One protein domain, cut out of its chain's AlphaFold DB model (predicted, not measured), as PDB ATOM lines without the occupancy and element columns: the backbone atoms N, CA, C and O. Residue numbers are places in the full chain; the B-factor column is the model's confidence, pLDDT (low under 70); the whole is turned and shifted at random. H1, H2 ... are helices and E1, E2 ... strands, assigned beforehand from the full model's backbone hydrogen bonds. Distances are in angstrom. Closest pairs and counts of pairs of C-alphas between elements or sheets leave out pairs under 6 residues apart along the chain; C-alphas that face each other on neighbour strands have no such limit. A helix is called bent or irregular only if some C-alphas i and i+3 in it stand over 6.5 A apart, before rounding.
ATOM      1  N   ASP A   8      25.206  16.675   8.746       85.88
ATOM      2  CA  ASP A   8      25.646  16.386   7.384       85.88
ATOM      3  C   ASP A   8      27.027  15.735   7.379       85.88
ATOM      4  O   ASP A   8      27.317  14.878   6.535       85.88
ATOM      5  N   VAL A   9      27.881  16.083   8.345       88.62
ATOM      6  CA  VAL A   9      29.160  15.396   8.569       88.62
ATOM      7  C   VAL A   9      28.907  13.941   8.962       88.62
ATOM      8  O   VAL A   9      29.394  13.044   8.268       88.62
ATOM      9  N   MET A  10      28.072  13.690   9.977       88.06
ATOM     10  CA  MET A  10      27.708  12.328  10.397       88.06
ATOM     11  C   MET A  10      27.088  11.520   9.249       88.06
ATOM     12  O   MET A  10      27.470  10.377   9.003       88.06
ATOM     13  N   SER A  11      26.191  12.131   8.472       86.56
ATOM     14  CA  SER A  11      25.539  11.486   7.324       86.56
ATOM     15  C   SER A  11      26.518  11.166   6.188       86.56
ATOM     16  O   SER A  11      26.349  10.183   5.460       86.56
ATOM     17  N   ARG A  12      27.555  11.987   5.984       89.12
ATOM     18  CA  ARG A  12      28.637  11.682   5.036       89.12
ATOM     19  C   ARG A  12      29.515  10.541   5.537       89.12
ATOM     20  O   ARG A  12      29.845   9.669   4.738       89.12
ATOM     21  N   TRP A  13      29.866  10.521   6.819       92.00
ATOM     22  CA  TRP A  13      30.664   9.443   7.406       92.00
ATOM     23  C   TRP A  13      29.933   8.104   7.367       92.00
ATOM     24  O   TRP A  13      30.499   7.135   6.873       92.00
ATOM     25  N   ALA A  14      28.654   8.070   7.748       91.25
ATOM     26  CA  ALA A  14      27.837   6.862   7.675       91.25
ATOM     27  C   ALA A  14      27.777   6.288   6.249       91.25
ATOM     28  O   ALA A  14      27.914   5.085   6.053       91.25
ATOM     29  N   ARG A  15      27.643   7.143   5.225       91.56
ATOM     30  CA  ARG A  15      27.659   6.700   3.820       91.56
ATOM     31  C   ARG A  15      29.023   6.188   3.366       91.56
ATOM     32  O   ARG A  15      29.078   5.192   2.654       91.56
ATOM     33  N   LYS A  16      30.118   6.846   3.763       92.75
ATOM     34  CA  LYS A  16      31.479   6.360   3.471       92.75
ATOM     35  C   LYS A  16      31.731   5.002   4.119       92.75
ATOM     36  O   LYS A  16      32.285   4.114   3.483       92.75
ATOM     37  N   LEU A  17      31.277   4.841   5.357       93.94
ATOM     38  CA  LEU A  17      31.387   3.590   6.083       93.94
ATOM     39  C   LEU A  17      30.551   2.484   5.435       93.94
ATOM     40  O   LEU A  17      31.036   1.371   5.269       93.94
ATOM     41  N   ALA A  18      29.331   2.798   4.997       95.94
ATOM     42  CA  ALA A  18      28.509   1.850   4.258       95.94
ATOM     43  C   ALA A  18      29.181   1.405   2.950       95.94
ATOM     44  O   ALA A  18      29.166   0.226   2.627       95.94
ATOM     45  N   TRP A  19      29.824   2.323   2.222       95.06
ATOM     46  CA  TRP A  19      30.606   1.964   1.039       95.06
ATOM     47  C   TRP A  19      31.768   1.016   1.378       95.06
ATOM     48  O   TRP A  19      31.944   0.007   0.702       95.06
ATOM     49  N   LEU A  20      32.507   1.293   2.458       94.88
ATOM     50  CA  LEU A  20      33.622   0.454   2.914       94.88
ATOM     51  C   LEU A  20      33.165  -0.954   3.339       94.88
ATOM     52  O   LEU A  20      33.841  -1.938   3.059       94.88
ATOM     53  N   LEU A  21      32.003  -1.053   3.988       97.25
ATOM     54  CA  LEU A  21      31.418  -2.308   4.469       97.25
ATOM     55  C   LEU A  21      30.590  -3.050   3.405       97.25
ATOM     56  O   LEU A  21      30.159  -4.177   3.650       97.25
ATOM     57  N   ALA A  22      30.346  -2.452   2.235       96.75
ATOM     58  CA  ALA A  22      29.496  -3.041   1.201       96.75
ATOM     59  C   ALA A  22      29.936  -4.458   0.775       96.75
ATOM     60  O   ALA A  22      29.066  -5.328   0.711       96.75
ATOM     61  N   PRO A  23      31.240  -4.763   0.581       97.25
ATOM     62  CA  PRO A  23      31.665  -6.119   0.228       97.25
ATOM     63  C   PRO A  23      31.291  -7.169   1.282       97.25
ATOM     64  O   PRO A  23      30.926  -8.292   0.940       97.25
ATOM     65  N   LEU A  24      31.323  -6.794   2.563       97.88
ATOM     66  CA  LEU A  24      30.907  -7.664   3.661       97.88
ATOM     67  C   LEU A  24      29.387  -7.878   3.667       97.88
ATOM     68  O   LEU A  24      28.922  -8.993   3.898       97.88
ATOM     69  N   GLY A  25      28.609  -6.839   3.351       98.00
ATOM     70  CA  GLY A  25      27.161  -6.948   3.160       98.00
ATOM     71  C   GLY A  25      26.764  -7.853   1.991       98.00
ATOM     72  O   GLY A  25      25.826  -8.646   2.115       98.00
ATOM     73  N   GLU A  26      27.486  -7.778   0.873       97.94
ATOM     74  CA  GLU A  26      27.272  -8.675  -0.268       97.94
ATOM     75  C   GLU A  26      27.689 -10.110   0.053       97.94
ATOM     76  O   GLU A  26      26.944 -11.043  -0.250       97.94
ATOM     77  N   ARG A  27      28.813 -10.304   0.754       98.19
ATOM     78  CA  ARG A  27      29.221 -11.636   1.211       98.19
ATOM     79  C   ARG A  27      28.196 -12.262   2.158       98.19
ATOM     80  O   ARG A  27      27.869 -13.440   2.005       98.19
ATOM     81  N   LEU A  28      27.670 -11.481   3.101       98.50
ATOM     82  CA  LEU A  28      26.614 -11.906   4.020       98.50
ATOM     83  C   LEU A  28      25.352 -12.340   3.263       98.50
ATOM     84  O   LEU A  28      24.752 -13.361   3.586       98.50
ATOM     85  N   PHE A  29      24.947 -11.584   2.240       98.56
ATOM     86  CA  PHE A  29      23.781 -11.947   1.442       98.56
ATOM     87  C   PHE A  29      24.031 -13.168   0.550       98.56
ATOM     88  O   PHE A  29      23.139 -14.000   0.400       98.56
ATOM     89  N   ALA A  30      25.242 -13.327   0.006       98.31
ATOM     90  CA  ALA A  30      25.640 -14.546  -0.693       98.31
ATOM     91  C   ALA A  30      25.525 -15.776   0.219       98.31
ATOM     92  O   ALA A  30      24.869 -16.734  -0.169       98.31
ATOM     93  N   TYR A  31      26.027 -15.691   1.457       98.31
ATOM     94  CA  TYR A  31      25.879 -16.750   2.462       98.31
ATOM     95  C   TYR A  31      24.407 -17.118   2.713       98.31
ATOM     96  O   TYR A  31      24.050 -18.289   2.728       98.31
ATOM     97  N   ILE A  32      23.519 -16.127   2.847       98.38
ATOM     98  CA  ILE A  32      22.079 -16.388   3.017       98.38
ATOM     99  C   ILE A  32      21.503 -17.141   1.809       98.38
ATOM    100  O   ILE A  32      20.690 -18.042   1.991       98.38
ATOM    101  N   ARG A  33      21.924 -16.796   0.587       97.88
ATOM    102  CA  ARG A  33      21.468 -17.449  -0.653       97.88
ATOM    103  C   ARG A  33      22.081 -18.836  -0.887       97.88
ATOM    104  O   ARG A  33      21.596 -19.545  -1.758       97.88
ATOM    105  N   GLU A  34      23.102 -19.238  -0.131       96.88
ATOM    106  CA  GLU A  34      23.620 -20.616  -0.139       96.88
ATOM    107  C   GLU A  34      22.672 -21.584   0.600       96.88
ATOM    108  O   GLU A  34      22.718 -22.795   0.383       96.88
ATOM    109  N   ALA A  35      21.792 -21.071   1.469       96.38
ATOM    110  CA  ALA A  35      20.859 -21.895   2.226       96.38
ATOM    111  C   ALA A  35      19.765 -22.494   1.333       96.38
ATOM    112  O   ALA A  35      19.181 -21.813   0.499       96.38
ATOM    113  N   ALA A  36      19.377 -23.745   1.598       95.25
ATOM    114  CA  ALA A  36      18.280 -24.394   0.873       95.25
ATOM    115  C   ALA A  36      16.922 -23.690   1.057       95.25
ATOM    116  O   ALA A  36      16.008 -23.878   0.254       95.25
ATOM    117  N   LYS A  37      16.759 -22.927   2.144       96.81
ATOM    118  CA  LYS A  37      15.546 -22.177   2.465       96.81
ATOM    119  C   LYS A  37      15.902 -20.839   3.095       96.81
ATOM    120  O   LYS A  37      16.617 -20.781   4.096       96.81
ATOM    121  N   ILE A  38      15.273 -19.787   2.585       98.06
ATOM    122  CA  ILE A  38      15.321 -18.438   3.148       98.06
ATOM    123  C   ILE A  38      13.911 -17.945   3.467       98.06
ATOM    124  O   ILE A  38      12.923 -18.385   2.880       98.06
ATOM    125  N   HIS A  39      13.825 -17.014   4.406       98.19
ATOM    126  CA  HIS A  39      12.626 -16.232   4.666       98.19
ATOM    127  C   HIS A  39      12.702 -14.901   3.916       98.19
ATOM    128  O   HIS A  39      13.787 -14.331   3.812       98.19
ATOM    129  N   GLY A  40      11.565 -14.397   3.445       97.50
ATOM    130  CA  GLY A  40      11.442 -13.088   2.807       97.50
ATOM    131  C   GLY A  40      10.237 -12.312   3.323       97.50
ATOM    132  O   GLY A  40       9.183 -12.896   3.580       97.50
ATOM    133  N   ASP A  41      10.400 -11.004   3.480       96.81
ATOM    134  CA  ASP A  41       9.330 -10.058   3.810       96.81
ATOM    135  C   ASP A  41       9.762  -8.631   3.425       96.81
ATOM    136  O   ASP A  41      10.899  -8.404   2.993       96.81
ATOM    137  N   ASP A  42       8.872  -7.661   3.585       96.06
ATOM    138  CA  ASP A  42       9.168  -6.252   3.368       96.06
ATOM    139  C   ASP A  42       8.466  -5.339   4.383       96.06
ATOM    140  O   ASP A  42       7.462  -5.689   5.001       96.06
ATOM    141  N   THR A  43       8.994  -4.130   4.568       95.00
ATOM    142  CA  THR A  43       8.334  -3.105   5.380       95.00
ATOM    143  C   THR A  43       8.408  -1.725   4.725       95.00
ATOM    144  O   THR A  43       9.474  -1.340   4.225       95.00
ATOM    145  N   PRO A  44       7.304  -0.951   4.727       95.25
ATOM    146  CA  PRO A  44       7.300   0.391   4.176       95.25
ATOM    147  C   PRO A  44       8.029   1.375   5.097       95.25
ATOM    148  O   PRO A  44       7.903   1.342   6.329       95.25
ATOM    149  N   VAL A  45       8.735   2.311   4.475       94.94
ATOM    150  CA  VAL A  45       9.412   3.439   5.116       94.94
ATOM    151  C   VAL A  45       9.214   4.713   4.309       94.94
ATOM    152  O   VAL A  45       8.990   4.679   3.100       94.94
ATOM    153  N   THR A  46       9.306   5.853   4.982       93.69
ATOM    154  CA  THR A  46       9.092   7.153   4.351       93.69
ATOM    155  C   THR A  46      10.425   7.744   3.914       93.69
ATOM    156  O   THR A  46      11.328   7.928   4.727       93.69
ATOM    157  N   LEU A  47      10.555   8.058   2.630       92.69
ATOM    158  CA  LEU A  47      11.670   8.815   2.072       92.69
ATOM    159  C   LEU A  47      11.291  10.294   2.000       92.69
ATOM    160  O   LEU A  47      10.236  10.640   1.463       92.69
ATOM    161  N   LEU A  48      12.161  11.152   2.524       88.44
ATOM    162  CA  LEU A  48      12.041  12.597   2.383       88.44
ATOM    163  C   LEU A  48      12.324  12.988   0.925       88.44
ATOM    164  O   LEU A  48      13.337  12.576   0.361       88.44
ATOM    165  N   GLY A  49      11.422  13.745   0.304       77.69
ATOM    166  CA  GLY A  49      11.656  14.325  -1.017       77.69
ATOM    167  C   GLY A  49      12.302  15.704  -0.934       77.69
ATOM    168  O   GLY A  49      12.217  16.396   0.080       77.69
ATOM    169  N   ASN A  50      12.924  16.117  -2.038       71.06
ATOM    170  CA  ASN A  50      13.591  17.410  -2.177       71.06
ATOM    171  C   ASN A  50      12.577  18.518  -2.525       71.06
ATOM    172  O   ASN A  50      12.662  19.111  -3.593       71.06
ATOM    173  N   GLY A  51      11.587  18.755  -1.660       70.00
ATOM    174  CA  GLY A  51      10.544  19.777  -1.859       70.00
ATOM    175  C   GLY A  51       9.207  19.255  -2.404       70.00
ATOM    176  O   GLY A  51       8.174  19.837  -2.098       70.00
ATOM    177  N   ASP A  52       9.187  18.099  -3.076       71.94
ATOM    178  CA  ASP A  52       7.970  17.500  -3.670       71.94
ATOM    179  C   ASP A  52       7.181  16.581  -2.708       71.94
ATOM    180  O   ASP A  52       6.502  15.639  -3.124       71.94
ATOM    181  N   GLY A  53       7.317  16.792  -1.398       82.88
ATOM    182  CA  GLY A  53       6.709  15.939  -0.372       82.88
ATOM    183  C   GLY A  53       7.461  14.626  -0.118       82.88
ATOM    184  O   GLY A  53       8.624  14.465  -0.475       82.88
ATOM    185  N   SER A  54       6.816  13.682   0.571       90.50
ATOM    186  CA  SER A  54       7.425  12.401   0.961       90.50
ATOM    187  C   SER A  54       6.953  11.244   0.079       90.50
ATOM    188  O   SER A  54       5.869  11.298  -0.502       90.50
ATOM    189  N   ARG A  55       7.763  10.187  -0.041       93.19
ATOM    190  CA  ARG A  55       7.428   9.004  -0.849       93.19
ATOM    191  C   ARG A  55       7.583   7.724  -0.036       93.19
ATOM    192  O   ARG A  55       8.518   7.600   0.749       93.19
ATOM    193  N   THR A  56       6.700   6.752  -0.261       95.00
ATOM    194  CA  THR A  56       6.841   5.420   0.348       95.00
ATOM    195  C   THR A  56       7.916   4.626  -0.387       95.00
ATOM    196  O   THR A  56       7.952   4.594  -1.619       95.00
ATOM    197  N   ARG A  57       8.806   4.009   0.383       95.75
ATOM    198  CA  ARG A  57       9.899   3.130  -0.038       95.75
ATOM    199  C   ARG A  57       9.859   1.855   0.783       95.75
ATOM    200  O   ARG A  57       9.121   1.796   1.762       95.75
ATOM    201  N   HIS A  58      10.626   0.847   0.392       96.94
ATOM    202  CA  HIS A  58      10.573  -0.453   1.054       96.94
ATOM    203  C   HIS A  58      11.959  -0.931   1.459       96.94
ATOM    204  O   HIS A  58      12.909  -0.855   0.680       96.94
ATOM    205  N   PHE A  59      12.051  -1.435   2.689       97.69
ATOM    206  CA  PHE A  59      13.113  -2.352   3.065       97.69
ATOM    207  C   PHE A  59      12.625  -3.774   2.830       97.69
ATOM    208  O   PHE A  59      11.621  -4.179   3.406       97.69
ATOM    209  N   TRP A  60      13.360  -4.518   2.015       97.88
ATOM    210  CA  TRP A  60      13.221  -5.960   1.857       97.88
ATOM    211  C   TRP A  60      14.150  -6.634   2.840       97.88
ATOM    212  O   TRP A  60      15.268  -6.162   3.042       97.88
ATOM    213  N   VAL A  61      13.709  -7.739   3.418       98.12
ATOM    214  CA  VAL A  61      14.506  -8.515   4.357       98.12
ATOM    215  C   VAL A  61      14.567  -9.965   3.901       98.12
ATOM    216  O   VAL A  61      13.561 -10.548   3.500       98.12
ATOM    217  N   TYR A  62      15.763 -10.538   3.978       98.44
ATOM    218  CA  TYR A  62      16.020 -11.943   3.706       98.44
ATOM    219  C   TYR A  62      16.724 -12.550   4.906       98.44
ATOM    220  O   TYR A  62      17.704 -11.990   5.395       98.44
ATOM    221  N   LEU A  63      16.217 -13.672   5.405       98.12
ATOM    222  CA  LEU A  63      16.708 -14.283   6.636       98.12
ATOM    223  C   LEU A  63      16.957 -15.776   6.433       98.12
ATOM    224  O   LEU A  63      16.063 -16.518   6.028       98.12
ATOM    225  N   HIS A  64      18.151 -16.214   6.814       97.38
ATOM    226  CA  HIS A  64      18.460 -17.610   7.077       97.38
ATOM    227  C   HIS A  64      18.530 -17.812   8.598       97.38
ATOM    228  O   HIS A  64      19.370 -17.219   9.271       97.38
ATOM    229  N   ASP A  65      17.612 -18.608   9.150       95.69
ATOM    230  CA  ASP A  65      17.647 -19.063  10.545       95.69
ATOM    231  C   ASP A  65      16.861 -20.374  10.663       95.69
ATOM    232  O   ASP A  65      15.625 -20.391  10.651       95.69
ATOM    233  N   ASP A  66      17.592 -21.483  10.753       92.50
ATOM    234  CA  ASP A  66      17.018 -22.825  10.853       92.50
ATOM    235  C   ASP A  66      17.258 -23.524  12.184       92.50
ATOM    236  O   ASP A  66      16.840 -24.670  12.356       92.50
ATOM    237  N   ARG A  67      17.768 -22.799  13.184       92.12
ATOM    238  CA  ARG A  67      18.104 -23.340  14.514       92.12
ATOM    239  C   ARG A  67      16.944 -24.072  15.187       92.12
ATOM    240  O   ARG A  67      17.128 -25.082  15.855       92.12
ATOM    241  N   SER A  68      15.707 -23.615  14.971       87.00
ATOM    242  CA  SER A  68      14.502 -24.285  15.499       87.00
ATOM    243  C   SER A  68      14.219 -25.664  14.886       87.00
ATOM    244  O   SER A  68      13.328 -26.358  15.363       87.00
ATOM    245  N   GLY A  69      14.925 -26.042  13.819       86.38
ATOM    246  CA  GLY A  69      14.896 -27.361  13.187       86.38
ATOM    247  C   GLY A  69      16.209 -28.125  13.344       86.38
ATOM    248  O   GLY A  69      16.508 -28.955  12.494       86.38
ATOM    249  N   GLY A  70      17.009 -27.787  14.363       85.69
ATOM    250  CA  GLY A  70      18.267 -28.468  14.674       85.69
ATOM    251  C   GLY A  70      19.469 -28.039  13.826       85.69
ATOM    252  O   GLY A  70      20.550 -28.597  14.001       85.69
ATOM    253  N   ASP A  71      19.312 -27.058  12.930       90.69
ATOM    254  CA  ASP A  71      20.418 -26.549  12.114       90.69
ATOM    255  C   ASP A  71      21.451 -25.812  12.985       90.69
ATOM    256  O   ASP A  71      21.095 -25.041  13.883       90.69
ATOM    257  N   LYS A  72      22.734 -26.066  12.718       92.00
ATOM    258  CA  LYS A  72      23.876 -25.463  13.421       92.00
ATOM    259  C   LYS A  72      24.526 -24.326  12.630       92.00
ATOM    260  O   LYS A  72      25.434 -23.679  13.146       92.00
ATOM    261  N   SER A  73      24.082 -24.093  11.399       94.81
ATOM    262  CA  SER A  73      24.563 -23.014  10.546       94.81
ATOM    263  C   SER A  73      24.252 -21.660  11.197       94.81
ATOM    264  O   SER A  73      23.150 -21.463  11.725       94.81
ATOM    265  N   PRO A  74      25.209 -20.718  11.196       96.81
ATOM    266  CA  PRO A  74      25.007 -19.392  11.760       96.81
ATOM    267  C   PRO A  74      23.802 -18.667  11.139       96.81
ATOM    268  O   PRO A  74      23.717 -18.564   9.911       96.81
ATOM    269  N   PRO A  75      22.869 -18.129  11.943       97.56
ATOM    270  CA  PRO A  75      21.763 -17.339  11.422       97.56
ATOM    271  C   PRO A  75      22.266 -16.010  10.845       97.56
ATOM    272  O   PRO A  75      23.182 -15.383  11.382       97.56
ATOM    273  N   ALA A  76      21.633 -15.536   9.779       98.19
ATOM    274  CA  ALA A  76      22.023 -14.307   9.100       98.19
ATOM    275  C   ALA A  76      20.822 -13.585   8.500       98.19
ATOM    276  O   ALA A  76      19.927 -14.213   7.931       98.19
ATOM    277  N   VAL A  77      20.827 -12.253   8.591       98.44
ATOM    278  CA  VAL A  77      19.793 -11.394   8.009       98.44
ATOM    279  C   VAL A  77      20.414 -10.347   7.096       98.44
ATOM    280  O   VAL A  77      21.358  -9.654   7.467       98.44
ATOM    281  N   ALA A  78      19.849 -10.206   5.905       98.19
ATOM    282  CA  ALA A  78      20.179  -9.155   4.960       98.19
ATOM    283  C   ALA A  78      18.975  -8.250   4.734       98.19
ATOM    284  O   ALA A  78      17.829  -8.696   4.767       98.19
ATOM    285  N   PHE A  79      19.256  -6.981   4.457       98.19
ATOM    286  CA  PHE A  79      18.262  -6.018   4.015       98.19
ATOM    287  C   PHE A  79      18.662  -5.448   2.655       98.19
ATOM    288  O   PHE A  79      19.849  -5.335   2.331       98.19
ATOM    289  N   ARG A  80      17.663  -5.074   1.860       97.88
ATOM    290  CA  ARG A  80      17.807  -4.305   0.617       97.88
ATOM    291  C   ARG A  80      16.789  -3.170   0.615       97.88
ATOM    292  O   ARG A  80      15.768  -3.262   1.290       97.88
ATOM    293  N   PHE A  81      17.068  -2.092  -0.106       97.56
ATOM    294  CA  PHE A  81      16.218  -0.902  -0.141       97.56
ATOM    295  C   PHE A  81      15.783  -0.599  -1.571       97.56
ATOM    296  O   PHE A  81      16.611  -0.640  -2.473       97.56
ATOM    297  N   SER A  82      14.507  -0.273  -1.776       97.31
ATOM    298  CA  SER A  82      13.966  -0.023  -3.114       97.31
ATOM    299  C   SER A  82      13.059   1.201  -3.196       97.31
ATOM    300  O   SER A  82      12.507   1.700  -2.209       97.31
ATOM    301  N   ALA A  83      12.876   1.663  -4.436       94.88
ATOM    302  CA  ALA A  83      12.016   2.786  -4.789       94.88
ATOM    303  C   ALA A  83      10.517   2.513  -4.551       94.88
ATOM    304  O   ALA A  83       9.748   3.447  -4.352       94.88
ATOM    305  N   ASP A  84      10.082   1.260  -4.568       95.25
ATOM    306  CA  ASP A  84       8.683   0.862  -4.396       95.25
ATOM    307  C   ASP A  84       8.589  -0.614  -3.971       95.25
ATOM    308  O   ASP A  84       9.606  -1.271  -3.743       95.25
ATOM    309  N   ARG A  85       7.364  -1.137  -3.845       96.50
ATOM    310  CA  ARG A  85       7.087  -2.539  -3.492       96.50
ATOM    311  C   ARG A  85       7.012  -3.473  -4.711       96.50
ATOM    312  O   ARG A  85       6.422  -4.545  -4.626       96.50
ATOM    313  N   GLU A 237       9.539 -11.473  10.217       89.75
ATOM    314  CA  GLU A 237       8.724 -10.413  10.839       89.75
ATOM    315  C   GLU A 237       9.392  -9.874  12.119       89.75
ATOM    316  O   GLU A 237       9.404  -8.667  12.374       89.75
ATOM    317  N   ASN A 238       9.998 -10.754  12.926       90.50
ATOM    318  CA  ASN A 238      10.758 -10.352  14.109       90.50
ATOM    319  C   ASN A 238      12.023  -9.567  13.743       90.50
ATOM    320  O   ASN A 238      12.339  -8.596  14.432       90.50
ATOM    321  N   ALA A 239      12.718  -9.932  12.662       91.31
ATOM    322  CA  ALA A 239      13.869  -9.175  12.175       91.31
ATOM    323  C   ALA A 239      13.475  -7.746  11.740       91.31
ATOM    324  O   ALA A 239      14.191  -6.787  12.039       91.31
ATOM    325  N   LEU A 240      12.291  -7.574  11.139       91.44
ATOM    326  CA  LEU A 240      11.740  -6.259  10.780       91.44
ATOM    327  C   LEU A 240      11.396  -5.379  11.989       91.44
ATOM    328  O   LEU A 240      11.369  -4.151  11.862       91.44
ATOM    329  N   ARG A 241      11.172  -5.952  13.182       86.19
ATOM    330  CA  ARG A 241      10.853  -5.156  14.385       86.19
ATOM    331  C   ARG A 241      11.949  -4.152  14.731       86.19
ATOM    332  O   ARG A 241      11.630  -3.089  15.255       86.19
ATOM    333  N   GLY A 242      13.211  -4.431  14.394       84.38
ATOM    334  CA  GLY A 242      14.305  -3.468  14.558       84.38
ATOM    335  C   GLY A 242      14.099  -2.185  13.741       84.38
ATOM    336  O   GLY A 242      14.366  -1.088  14.233       84.38
ATOM    337  N   VAL A 243      13.556  -2.306  12.527       88.00
ATOM    338  CA  VAL A 243      13.189  -1.162  11.679       88.00
ATOM    339  C   VAL A 243      11.959  -0.455  12.247       88.00
ATOM    340  O   VAL A 243      11.956   0.767  12.372       88.00
ATOM    341  N   ALA A 244      10.935  -1.209  12.657       86.00
ATOM    342  CA  ALA A 244       9.709  -0.646  13.228       86.00
ATOM    343  C   ALA A 244       9.960   0.149  14.523       86.00
ATOM    344  O   ALA A 244       9.386   1.220  14.713       86.00
ATOM    345  N   LEU A 245      10.843  -0.345  15.396       85.75
ATOM    346  CA  LEU A 245      11.296   0.383  16.582       85.75
ATOM    347  C   LEU A 245      12.133   1.603  16.193       85.75
ATOM    348  O   LEU A 245      11.901   2.690  16.716       85.75
ATOM    349  N   GLY A 246      13.051   1.449  15.234       83.69
ATOM    350  CA  GLY A 246      13.867   2.546  14.714       83.69
ATOM    351  C   GLY A 246      13.032   3.710  14.184       83.69
ATOM    352  O   GLY A 246      13.354   4.859  14.461       83.69
ATOM    353  N   ARG A 247      11.900   3.428  13.532       85.44
ATOM    354  CA  ARG A 247      10.960   4.444  13.029       85.44
ATOM    355  C   ARG A 247      10.328   5.336  14.106       85.44
ATOM    356  O   ARG A 247       9.719   6.348  13.771       85.44
ATOM    357  N   ARG A 248      10.448   4.982  15.391       83.69
ATOM    358  CA  ARG A 248      10.087   5.876  16.509       83.69
ATOM    359  C   ARG A 248      11.179   6.910  16.799       83.69
ATOM    360  O   ARG A 248      10.877   7.966  17.339       83.69
ATOM    361  N   ASN A 249      12.418   6.614  16.406       85.50
ATOM    362  CA  ASN A 249      13.604   7.444  16.617       85.50
ATOM    363  C   ASN A 249      14.014   8.221  15.353       85.50
ATOM    364  O   ASN A 249      14.688   9.242  15.451       85.50
ATOM    365  N   TRP A 250      13.611   7.764  14.164       86.00
ATOM    366  CA  TRP A 250      13.792   8.473  12.895       86.00
ATOM    367  C   TRP A 250      12.509   8.424  12.055       86.00
ATOM    368  O   TRP A 250      11.930   7.362  11.854       86.00
ATOM    369  N   MET A 251      12.057   9.576  11.547       83.62
ATOM    370  CA  MET A 251      10.813   9.664  10.759       83.62
ATOM    371  C   MET A 251      11.016   9.417   9.258       83.62
ATOM    372  O   MET A 251      10.101   8.938   8.591       83.62
ATOM    373  N   PHE A 252      12.200   9.738   8.723       88.50
ATOM    374  CA  PHE A 252      12.464   9.712   7.284       88.50
ATOM    375  C   PHE A 252      13.829   9.118   6.943       88.50
ATOM    376  O   PHE A 252      14.816   9.346   7.643       88.50
ATOM    377  N   VAL A 253      13.893   8.447   5.797       90.31
ATOM    378  CA  VAL A 253      15.133   8.209   5.058       90.31
ATOM    379  C   VAL A 253      15.435   9.465   4.233       90.31
ATOM    380  O   VAL A 253      14.557   9.970   3.538       90.31
ATOM    381  N   GLY A 254      16.657   9.996   4.308       88.75
ATOM    382  CA  GLY A 254      16.995  11.282   3.674       88.75
ATOM    383  C   GLY A 254      17.321  11.223   2.175       88.75
ATOM    384  O   GLY A 254      17.325  12.248   1.511       88.75
ATOM    385  N   SER A 255      17.653  10.050   1.630       90.94
ATOM    386  CA  SER A 255      17.954   9.855   0.199       90.94
ATOM    387  C   SER A 255      17.981   8.365  -0.152       90.94
ATOM    388  O   SER A 255      18.081   7.534   0.749       90.94
ATOM    389  N   MET A 256      17.972   8.014  -1.445       92.50
ATOM    390  CA  MET A 256      18.110   6.613  -1.884       92.50
ATOM    391  C   MET A 256      19.390   5.961  -1.339       92.50
ATOM    392  O   MET A 256      19.317   4.938  -0.666       92.50
ATOM    393  N   LYS A 257      20.537   6.642  -1.486       92.38
ATOM    394  CA  LYS A 257      21.826   6.196  -0.927       92.38
ATOM    395  C   LYS A 257      21.805   6.073   0.600       92.38
ATOM    396  O   LYS A 257      22.495   5.237   1.170       92.38
ATOM    397  N   GLY A 258      21.039   6.930   1.279       92.94
ATOM    398  CA  GLY A 258      20.838   6.835   2.726       92.94
ATOM    399  C   GLY A 258      20.041   5.591   3.122       92.94
ATOM    400  O   GLY A 258      20.364   4.960   4.123       92.94
ATOM    401  N   GLY A 259      19.039   5.214   2.324       94.69
ATOM    402  CA  GLY A 259      18.271   3.984   2.514       94.69
ATOM    403  C   GLY A 259      19.115   2.735   2.277       94.69
ATOM    404  O   GLY A 259      19.112   1.839   3.111       94.69
ATOM    405  N   GLU A 260      19.911   2.706   1.210       96.00
ATOM    406  CA  GLU A 260      20.867   1.619   0.941       96.00
ATOM    407  C   GLU A 260      21.871   1.446   2.092       96.00
ATOM    408  O   GLU A 260      22.055   0.338   2.598       96.00
ATOM    409  N   ALA A 261      22.458   2.548   2.573       96.25
ATOM    410  CA  ALA A 261      23.354   2.525   3.727       96.25
ATOM    411  C   ALA A 261      22.648   2.005   4.991       96.25
ATOM    412  O   ALA A 261      23.191   1.161   5.702       96.25
ATOM    413  N   ALA A 262      21.423   2.464   5.260       95.44
ATOM    414  CA  ALA A 262      20.636   1.988   6.393       95.44
ATOM    415  C   ALA A 262      20.339   0.482   6.295       95.44
ATOM    416  O   ALA A 262      20.483  -0.221   7.292       95.44
ATOM    417  N   ALA A 263      19.984  -0.027   5.109       96.94
ATOM    418  CA  ALA A 263      19.775  -1.457   4.883       96.94
ATOM    419  C   ALA A 263      21.034  -2.268   5.228       96.94
ATOM    420  O   ALA A 263      20.949  -3.253   5.962       96.94
ATOM    421  N   LEU A 264      22.210  -1.823   4.778       98.00
ATOM    422  CA  LEU A 264      23.474  -2.475   5.113       98.00
ATOM    423  C   LEU A 264      23.723  -2.507   6.629       98.00
ATOM    424  O   LEU A 264      24.021  -3.566   7.180       98.00
ATOM    425  N   PHE A 265      23.549  -1.382   7.328       96.81
ATOM    426  CA  PHE A 265      23.740  -1.348   8.781       96.81
ATOM    427  C   PHE A 265      22.724  -2.219   9.530       96.81
ATOM    428  O   PHE A 265      23.105  -2.909  10.476       96.81
ATOM    429  N   TYR A 266      21.457  -2.250   9.097       96.62
ATOM    430  CA  TYR A 266      20.452  -3.158   9.657       96.62
ATOM    431  C   TYR A 266      20.827  -4.631   9.455       96.62
ATOM    432  O   TYR A 266      20.641  -5.425  10.378       96.62
ATOM    433  N   ALA A 267      21.387  -4.991   8.298       97.81
ATOM    434  CA  ALA A 267      21.848  -6.347   8.011       97.81
ATOM    435  C   ALA A 267      23.000  -6.776   8.930       97.81
ATOM    436  O   ALA A 267      22.913  -7.810   9.596       97.81
ATOM    437  N   LEU A 268      24.051  -5.957   9.014       98.00
ATOM    438  CA  LEU A 268      25.240  -6.261   9.814       98.00
ATOM    439  C   LEU A 268      24.903  -6.297  11.311       98.00
ATOM    440  O   LEU A 268      25.137  -7.307  11.971       98.00
ATOM    441  N   ALA A 269      24.241  -5.257  11.833       96.81
ATOM    442  CA  ALA A 269      23.841  -5.209  13.239       96.81
ATOM    443  C   ALA A 269      22.826  -6.308  13.593       96.81
ATOM    444  O   ALA A 269      22.896  -6.900  14.671       96.81
ATOM    445  N   GLY A 270      21.872  -6.586  12.697       96.88
ATOM    446  CA  GLY A 270      20.897  -7.659  12.863       96.88
ATOM    447  C   GLY A 270      21.568  -9.027  12.930       96.88
ATOM    448  O   GLY A 270      21.253  -9.820  13.816       96.88
ATOM    449  N   THR A 271      22.546  -9.273  12.060       98.12
ATOM    450  CA  THR A 271      23.314 -10.521  12.048       98.12
ATOM    451  C   THR A 271      24.185 -10.661  13.294       98.12
ATOM    452  O   THR A 271      24.190 -11.741  13.881       98.12
ATOM    453  N   CYS A 272      24.838  -9.597  13.776       97.81
ATOM    454  CA  CYS A 272      25.557  -9.639  15.057       97.81
ATOM    455  C   CYS A 272      24.636 -10.100  16.195       97.81
ATOM    456  O   CYS A 272      24.924 -11.089  16.866       97.81
ATOM    457  N   ARG A 273      23.461  -9.468  16.337       95.94
ATOM    458  CA  ARG A 273      22.487  -9.831  17.382       95.94
ATOM    459  C   ARG A 273      21.994 -11.271  17.264       95.94
ATOM    460  O   ARG A 273      21.861 -11.943  18.281       95.94
ATOM    461  N   LEU A 274      21.729 -11.758  16.049       96.06
ATOM    462  CA  LEU A 274      21.286 -13.140  15.828       96.06
ATOM    463  C   LEU A 274      22.321 -14.178  16.287       96.06
ATOM    464  O   LEU A 274      21.931 -15.273  16.704       96.06
ATOM    465  N   ASN A 275      23.604 -13.812  16.237       96.69
ATOM    466  CA  ASN A 275      24.744 -14.639  16.629       96.69
ATOM    467  C   ASN A 275      25.238 -14.362  18.061       96.69
ATOM    468  O   ASN A 275      26.244 -14.926  18.468       96.69
ATOM    469  N   GLY A 276      24.560 -13.509  18.839       95.81
ATOM    470  CA  GLY A 276      25.008 -13.159  20.193       95.81
ATOM    471  C   GLY A 276      26.305 -12.341  20.225       95.81
ATOM    472  O   GLY A 276      26.992 -12.320  21.241       95.81
ATOM    473  N   VAL A 277      26.640 -11.676  19.118       97.44
ATOM    474  CA  VAL A 277      27.779 -10.763  19.009       97.44
ATOM    475  C   VAL A 277      27.312  -9.352  19.341       97.44
ATOM    476  O   VAL A 277      26.311  -8.878  18.797       97.44
ATOM    477  N   GLU A 278      28.045  -8.678  20.224       96.38
ATOM    478  CA  GLU A 278      27.796  -7.279  20.565       96.38
ATOM    479  C   GLU A 278      28.141  -6.391  19.346       96.38
ATOM    480  O   GLU A 278      29.284  -6.422  18.875       96.38
ATOM    481  N   PRO A 279      27.161  -5.671  18.755       95.88
ATOM    482  CA  PRO A 279      27.388  -4.939  17.515       95.88
ATOM    483  C   PRO A 279      28.464  -3.851  17.597       95.88
ATOM    484  O   PRO A 279      29.195  -3.694  16.626       95.88
ATOM    485  N   GLU A 280      28.569  -3.095  18.690       95.88
ATOM    486  CA  GLU A 280      29.520  -1.982  18.819       95.88
ATOM    487  C   GLU A 280      30.978  -2.464  18.807       95.88
ATOM    488  O   GLU A 280      31.797  -1.930  18.056       95.88
ATOM    489  N   ALA A 281      31.287  -3.522  19.553       96.44
ATOM    490  CA  ALA A 281      32.590  -4.170  19.601       96.44
ATOM    491  C   ALA A 281      32.971  -4.747  18.236       96.44
ATOM    492  O   ALA A 281      34.108  -4.591  17.786       96.44
ATOM    493  N   TRP A 282      32.010  -5.375  17.553       97.88
ATOM    494  CA  TRP A 282      32.221  -5.893  16.206       97.88
ATOM    495  C   TRP A 282      32.460  -4.766  15.197       97.88
ATOM    496  O   TRP A 282      33.426  -4.826  14.442       97.88
ATOM    497  N   PHE A 283      31.631  -3.713  15.191       97.12
ATOM    498  CA  PHE A 283      31.801  -2.593  14.264       97.12
ATOM    499  C   PHE A 283      33.127  -1.880  14.502       97.12
ATOM    500  O   PHE A 283      33.840  -1.640  13.538       97.12
ATOM    501  N   THR A 284      33.475  -1.574  15.752       96.38
ATOM    502  CA  THR A 284      34.735  -0.896  16.095       96.38
ATOM    503  C   THR A 284      35.927  -1.641  15.502       96.38
ATOM    504  O   THR A 284      36.677  -1.088  14.701       96.38
ATOM    505  N   ASP A 285      36.028  -2.934  15.796       95.88
ATOM    506  CA  ASP A 285      37.145  -3.758  15.353       95.88
ATOM    507  C   ASP A 285      37.152  -3.996  13.827       95.88
ATOM    508  O   ASP A 285      38.207  -3.944  13.189       95.88
ATOM    509  N   VAL A 286      35.989  -4.215  13.204       96.38
ATOM    510  CA  VAL A 286      35.909  -4.398  11.746       96.38
ATOM    511  C   VAL A 286      36.263  -3.108  11.013       96.38
ATOM    512  O   VAL A 286      37.007  -3.155  10.038       96.38
ATOM    513  N   ILE A 287      35.783  -1.951  11.470       95.25
ATOM    514  CA  ILE A 287      36.050  -0.653  10.831       95.25
ATOM    515  C   ILE A 287      37.544  -0.318  10.873       95.25
ATOM    516  O   ILE A 287      38.080   0.176   9.880       95.25
ATOM    517  N   GLU A 288      38.224  -0.625  11.979       94.56
ATOM    518  CA  GLU A 288      39.670  -0.421  12.121       94.56
ATOM    519  C   GLU A 288      40.492  -1.298  11.164       94.56
ATOM    520  O   GLU A 288      41.533  -0.869  10.664       94.56
ATOM    521  N   ARG A 289      40.029  -2.523  10.883       94.56
ATOM    522  CA  ARG A 289      40.811  -3.526  10.141       94.56
ATOM    523  C   ARG A 289      40.443  -3.647   8.665       94.56
ATOM    524  O   ARG A 289      41.303  -3.998   7.857       94.56
ATOM    525  N   ILE A 290      39.199  -3.350   8.287       93.50
ATOM    526  CA  ILE A 290      38.664  -3.672   6.956       93.50
ATOM    527  C   ILE A 290      39.421  -2.990   5.812       93.50
ATOM    528  O   ILE A 290      39.573  -3.591   4.754       93.50
ATOM    529  N   GLY A 291      39.957  -1.785   6.030       90.44
ATOM    530  CA  GLY A 291      40.712  -1.054   5.006       90.44
ATOM    531  C   GLY A 291      42.009  -1.745   4.564       90.44
ATOM    532  O   GLY A 291      42.424  -1.571   3.424       90.44
ATOM    533  N   ASN A 292      42.617  -2.554   5.439       91.88
ATOM    534  CA  ASN A 292      43.869  -3.272   5.174       91.88
ATOM    535  C   ASN A 292      43.670  -4.796   5.079       91.88
ATOM    536  O   ASN A 292      44.640  -5.541   4.930       91.88
ATOM    537  N   HIS A 293      42.431  -5.283   5.197       93.44
ATOM    538  CA  HIS A 293      42.147  -6.715   5.194       93.44
ATOM    539  C   HIS A 293      41.995  -7.247   3.762       93.44
ATOM    540  O   HIS A 293      41.270  -6.648   2.964       93.44
ATOM    541  N   PRO A 294      42.623  -8.386   3.411       94.12
ATOM    542  CA  PRO A 294      42.482  -8.976   2.086       94.12
ATOM    543  C   PRO A 294      41.023  -9.287   1.738       94.12
ATOM    544  O   PRO A 294      40.327  -9.982   2.481       94.12
ATOM    545  N   ILE A 295      40.571  -8.823   0.569       93.25
ATOM    546  CA  ILE A 295      39.177  -8.980   0.123       93.25
ATOM    547  C   ILE A 295      38.741 -10.449   0.004       93.25
ATOM    548  O   ILE A 295      37.597 -10.788   0.290       93.25
ATOM    549  N   ASN A 296      39.664 -11.349  -0.345       94.75
ATOM    550  CA  ASN A 296      39.421 -12.792  -0.416       94.75
ATOM    551  C   ASN A 296      39.249 -13.464   0.960       94.75
ATOM    552  O   ASN A 296      38.910 -14.642   1.020       94.75
ATOM    553  N   ARG A 297      39.474 -12.730   2.056       95.31
ATOM    554  CA  ARG A 297      39.249 -13.171   3.438       95.31
ATOM    555  C   ARG A 297      38.157 -12.366   4.142       95.31
ATOM    556  O   ARG A 297      38.092 -12.363   5.367       95.31
ATOM    557  N   ILE A 298      37.292 -11.673   3.398       96.38
ATOM    558  CA  ILE A 298      36.214 -10.850   3.976       96.38
ATOM    559  C   ILE A 298      35.297 -11.652   4.921       96.38
ATOM    560  O   ILE A 298      34.745 -11.105   5.874       96.38
ATOM    561  N   ASP A 299      35.206 -12.963   4.701       96.50
ATOM    562  CA  ASP A 299      34.565 -13.944   5.570       96.50
ATOM    563  C   ASP A 299      34.991 -13.867   7.035       96.50
ATOM    564  O   ASP A 299      34.162 -14.116   7.908       96.50
ATOM    565  N   ASP A 300      36.249 -13.534   7.319       96.25
ATOM    566  CA  ASP A 300      36.781 -13.463   8.684       96.25
ATOM    567  C   ASP A 300      36.024 -12.429   9.533       96.25
ATOM    568  O   ASP A 300      35.968 -12.542  10.758       96.25
ATOM    569  N   PHE A 301      35.399 -11.441   8.885       97.44
ATOM    570  CA  PHE A 301      34.572 -10.442   9.548       97.44
ATOM    571  C   PHE A 301      33.110 -10.852   9.707       97.44
ATOM    572  O   PHE A 301      32.383 -10.155  10.408       97.44
ATOM    573  N   LEU A 302      32.642 -11.963   9.127       97.88
ATOM    574  CA  LEU A 302      31.279 -12.431   9.397       97.88
ATOM    575  C   LEU A 302      31.117 -12.666  10.910       97.88
ATOM    576  O   LEU A 302      32.011 -13.266  11.511       97.88
ATOM    577  N   PRO A 303      30.014 -12.224  11.549       97.94
ATOM    578  CA  PRO A 303      29.960 -12.119  13.010       97.94
ATOM    579  C   PRO A 303      30.340 -13.396  13.772       97.94
ATOM    580  O   PRO A 303      31.080 -13.332  14.751       97.94
ATOM    581  N   TRP A 304      29.913 -14.566  13.292       97.00
ATOM    582  CA  TRP A 304      30.250 -15.856  13.905       97.00
ATOM    583  C   TRP A 304      31.725 -16.257  13.731       97.00
ATOM    584  O   TRP A 304      32.311 -16.824  14.651       97.00
ATOM    585  N   LYS A 305      32.349 -15.951  12.582       96.94
ATOM    586  CA  LYS A 305      33.785 -16.194  12.345       96.94
ATOM    587  C   LYS A 305      34.633 -15.240  13.184       96.94
ATOM    588  O   LYS A 305      35.581 -15.671  13.839       96.94
ATOM    589  N   TRP A 306      34.226 -13.972  13.240       96.75
ATOM    590  CA  TRP A 306      34.857 -12.958  14.078       96.75
ATOM    591  C   TRP A 306      34.855 -13.372  15.555       96.75
ATOM    592  O   TRP A 306      35.907 -13.381  16.191       96.75
ATOM    593  N   GLN A 307      33.707 -13.800  16.087       95.19
ATOM    594  CA  GLN A 307      33.592 -14.222  17.485       95.19
ATOM    595  C   GLN A 307      34.438 -15.463  17.789       95.19
ATOM    596  O   GLN A 307      35.157 -15.475  18.787       95.19
ATOM    597  N   ALA A 308      34.398 -16.475  16.916       92.75
ATOM    598  CA  ALA A 308      35.205 -17.681  17.072       92.75
ATOM    599  C   ALA A 308      36.707 -17.358  17.125       92.75
ATOM    600  O   ALA A 308      37.404 -17.850  18.006       92.75
ATOM    601  N   SER A 309      37.190 -16.471  16.246       91.81
ATOM    602  CA  SER A 309      38.607 -16.079  16.217       91.81
ATOM    603  C   SER A 309      39.080 -15.410  17.513       91.81
ATOM    604  O   SER A 309      40.199 -15.647  17.962       91.81
ATOM    605  N   ARG A 310      38.226 -14.600  18.152       87.62
ATOM    606  CA  ARG A 310      38.566 -13.926  19.413       87.62
ATOM    607  C   ARG A 310      38.619 -14.896  20.580       87.62
ATOM    608  O   ARG A 310      39.556 -14.823  21.362       87.62
ATOM    609  N   LEU A 311      37.666 -15.823  20.651       82.75
ATOM    610  CA  LEU A 311      37.667 -16.869  21.674       82.75
ATOM    611  C   LEU A 311      38.941 -17.716  21.599       82.75
ATOM    612  O   LEU A 311      39.541 -17.989  22.633       82.75
ATOM    613  N   THR A 312      39.389 -18.078  20.393       83.56
ATOM    614  CA  THR A 312      40.662 -18.789  20.210       83.56
ATOM    615  C   THR A 312      41.846 -17.965  20.717       83.56
ATOM    616  O   THR A 312      42.625 -18.462  21.524       83.56
ATOM    617  N   ASN A 313      41.947 -16.691  20.326       80.94
ATOM    618  CA  ASN A 313      43.047 -15.820  20.752       80.94
ATOM    619  C   ASN A 313      43.073 -15.578  22.272       80.94
ATOM    620  O   ASN A 313      44.147 -15.445  22.855       80.94
ATOM    621  N   ASP A 314      41.909 -15.474  22.917       79.94
ATOM    622  CA  ASP A 314      41.819 -15.269  24.364       79.94
ATOM    623  C   ASP A 314      42.221 -16.539  25.134       79.94
ATOM    624  O   ASP A 314      42.889 -16.439  26.163       79.94
ATOM    625  N   LEU A 315      41.890 -17.728  24.611       74.31
ATOM    626  CA  LEU A 315      42.353 -19.008  25.158       74.31
ATOM    627  C   LEU A 315      43.868 -19.183  25.000       74.31
ATOM    628  O   LEU A 315      44.526 -19.593  25.950       74.31
ATOM    629  N   GLU A 316      44.427 -18.836  23.839       74.81
ATOM    630  CA  GLU A 316      45.876 -18.891  23.593       74.81
ATOM    631  C   GLU A 316      46.663 -17.933  24.493       74.81
ATOM    632  O   GLU A 316      47.769 -18.256  24.904       74.81
ATOM    633  N   LYS A 317      46.102 -16.766  24.830       72.31
ATOM    634  CA  LYS A 317      46.725 -15.819  25.773       72.31
ATOM    635  C   LYS A 317      46.622 -16.249  27.237       72.31
ATOM    636  O   LYS A 317      47.355 -15.713  28.065       72.31
ATOM    637  N   ALA A 318      45.669 -17.119  27.563       68.25
ATOM    638  CA  ALA A 318      45.438 -17.610  28.919       68.25
ATOM    639  C   ALA A 318      46.197 -18.915  29.232       68.25
ATOM    640  O   ALA A 318      46.264 -19.293  30.402       68.25
ATOM    641  N   ALA A 319      46.721 -19.594  28.205       60.81
ATOM    642  CA  ALA A 319      47.556 -20.792  28.294       60.81
ATOM    643  C   ALA A 319      49.046 -20.440  28.432       60.81
ATOM    644  O   ALA A 319      49.751 -21.207  29.124       60.81
TER     645      ALA A 319
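AT A GLANCE: This is residues 8 to 85 and 237 to 319 of the 319 residues of the protein "Transposase and inactivated derivative" of Sphingomonas sp. (strain SKA58) (UniProt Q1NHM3). Look for a long, strongly twisted ribbon of three antiparallel strands, E1, E2 and E3, covered by helices H3 and H2 on one face and crossed on the other by H1b, the second arm of the bent helix H1. H4 and H5 lie away from the sheet, beyond H3 and H1b, and H6 leads away from the body, its far residues sticking out with the last printed residue. The printed part has 161 residues with six named helices and three named strands, in the order H1 E1 E2 E3 H2 H3 H4 H5 H6; the sheet order is E1 E2 E3 and the class is mixed, helices and strands. It is compact, with a radius of gyration of the C-alphas of 16.8 A, yet elongated, spanning 63 by 40 by 28 A.

IN THESE COORDINATES: Find C-alpha 8 at (25.646, 16.386, 7.384), where H1, residues 8 to 34, begins. By its hydrogen bonds it was assigned as one helix, but it is bent: C-alphas 20 and 23 are 7.4 A apart, between arms H1a, residues 8 to 20, and H1b, residues 23 to 34. Then come E1, residues 37 to 48, 35.0 A; E2, residues 54 to 64, 32.6 A; and E3, residues 76 to 82. After the cut look for H2, residues 237 to 246; H3, residues 256 to 274, 26.7 A; H4, residues 279 to 290; H5, residues 295 to 301, irregular, with C-alphas 296 and 299 7.8 A apart; and H6, residues 303 to 318, ending at C-alpha 318 (45.438, -17.610, 28.919).

HOW THE PARTS SIT: E1, E2 and E3 form a meander, each strand the antiparallel neighbour of the one before; N 43 and O 59 are 2.9 A apart, N 62 and O 78 also 2.9 A. With helices on both faces, H2 and H3 on one and H1b on the other, there are three layers. H3, the hub, comes closest to E3 at C-alphas 267 and 78, 4.5 A. H1b runs across the strands, at 69 degrees to E3 on the local plane. H1a touches H3 at a steep tilt of 64 degrees, closest at C-alphas 18 and 261, 5.2 A. H1b touches H5, closest at C-alphas 24 and 298, 6.2 A. H3 and H4 touch only at the corner, closest at C-alphas 269 and 279, 5.6 A. H3 and H6 only just touch, only at their ends, with 3 pairs of C-alphas within 8 A, closest 272 and 303, 5.5 A. Every O i to N i+4 pair is within hydrogen-bond range in H1a, H1b, H3, H4 and H6, against 4 of 6 in H2 and 0 of 3 in H5, where 3 of 4 O i to N i+3 pairs are.

THE WHOLE: The C-alphas of Asp 52 and Ala 319 are the two farthest apart, 63.7 A. Residues 86 to 236 are not printed, and C-alphas 85 and 237 stand 16.4 A apart across the cut. E2 to E3 is a long link of 11 residues. Residues 310 to 319, of which 310 to 318 belong to H6, stand free. Mean pLDDT of the printed part is 92.5; residues 318 to 319 are under 70.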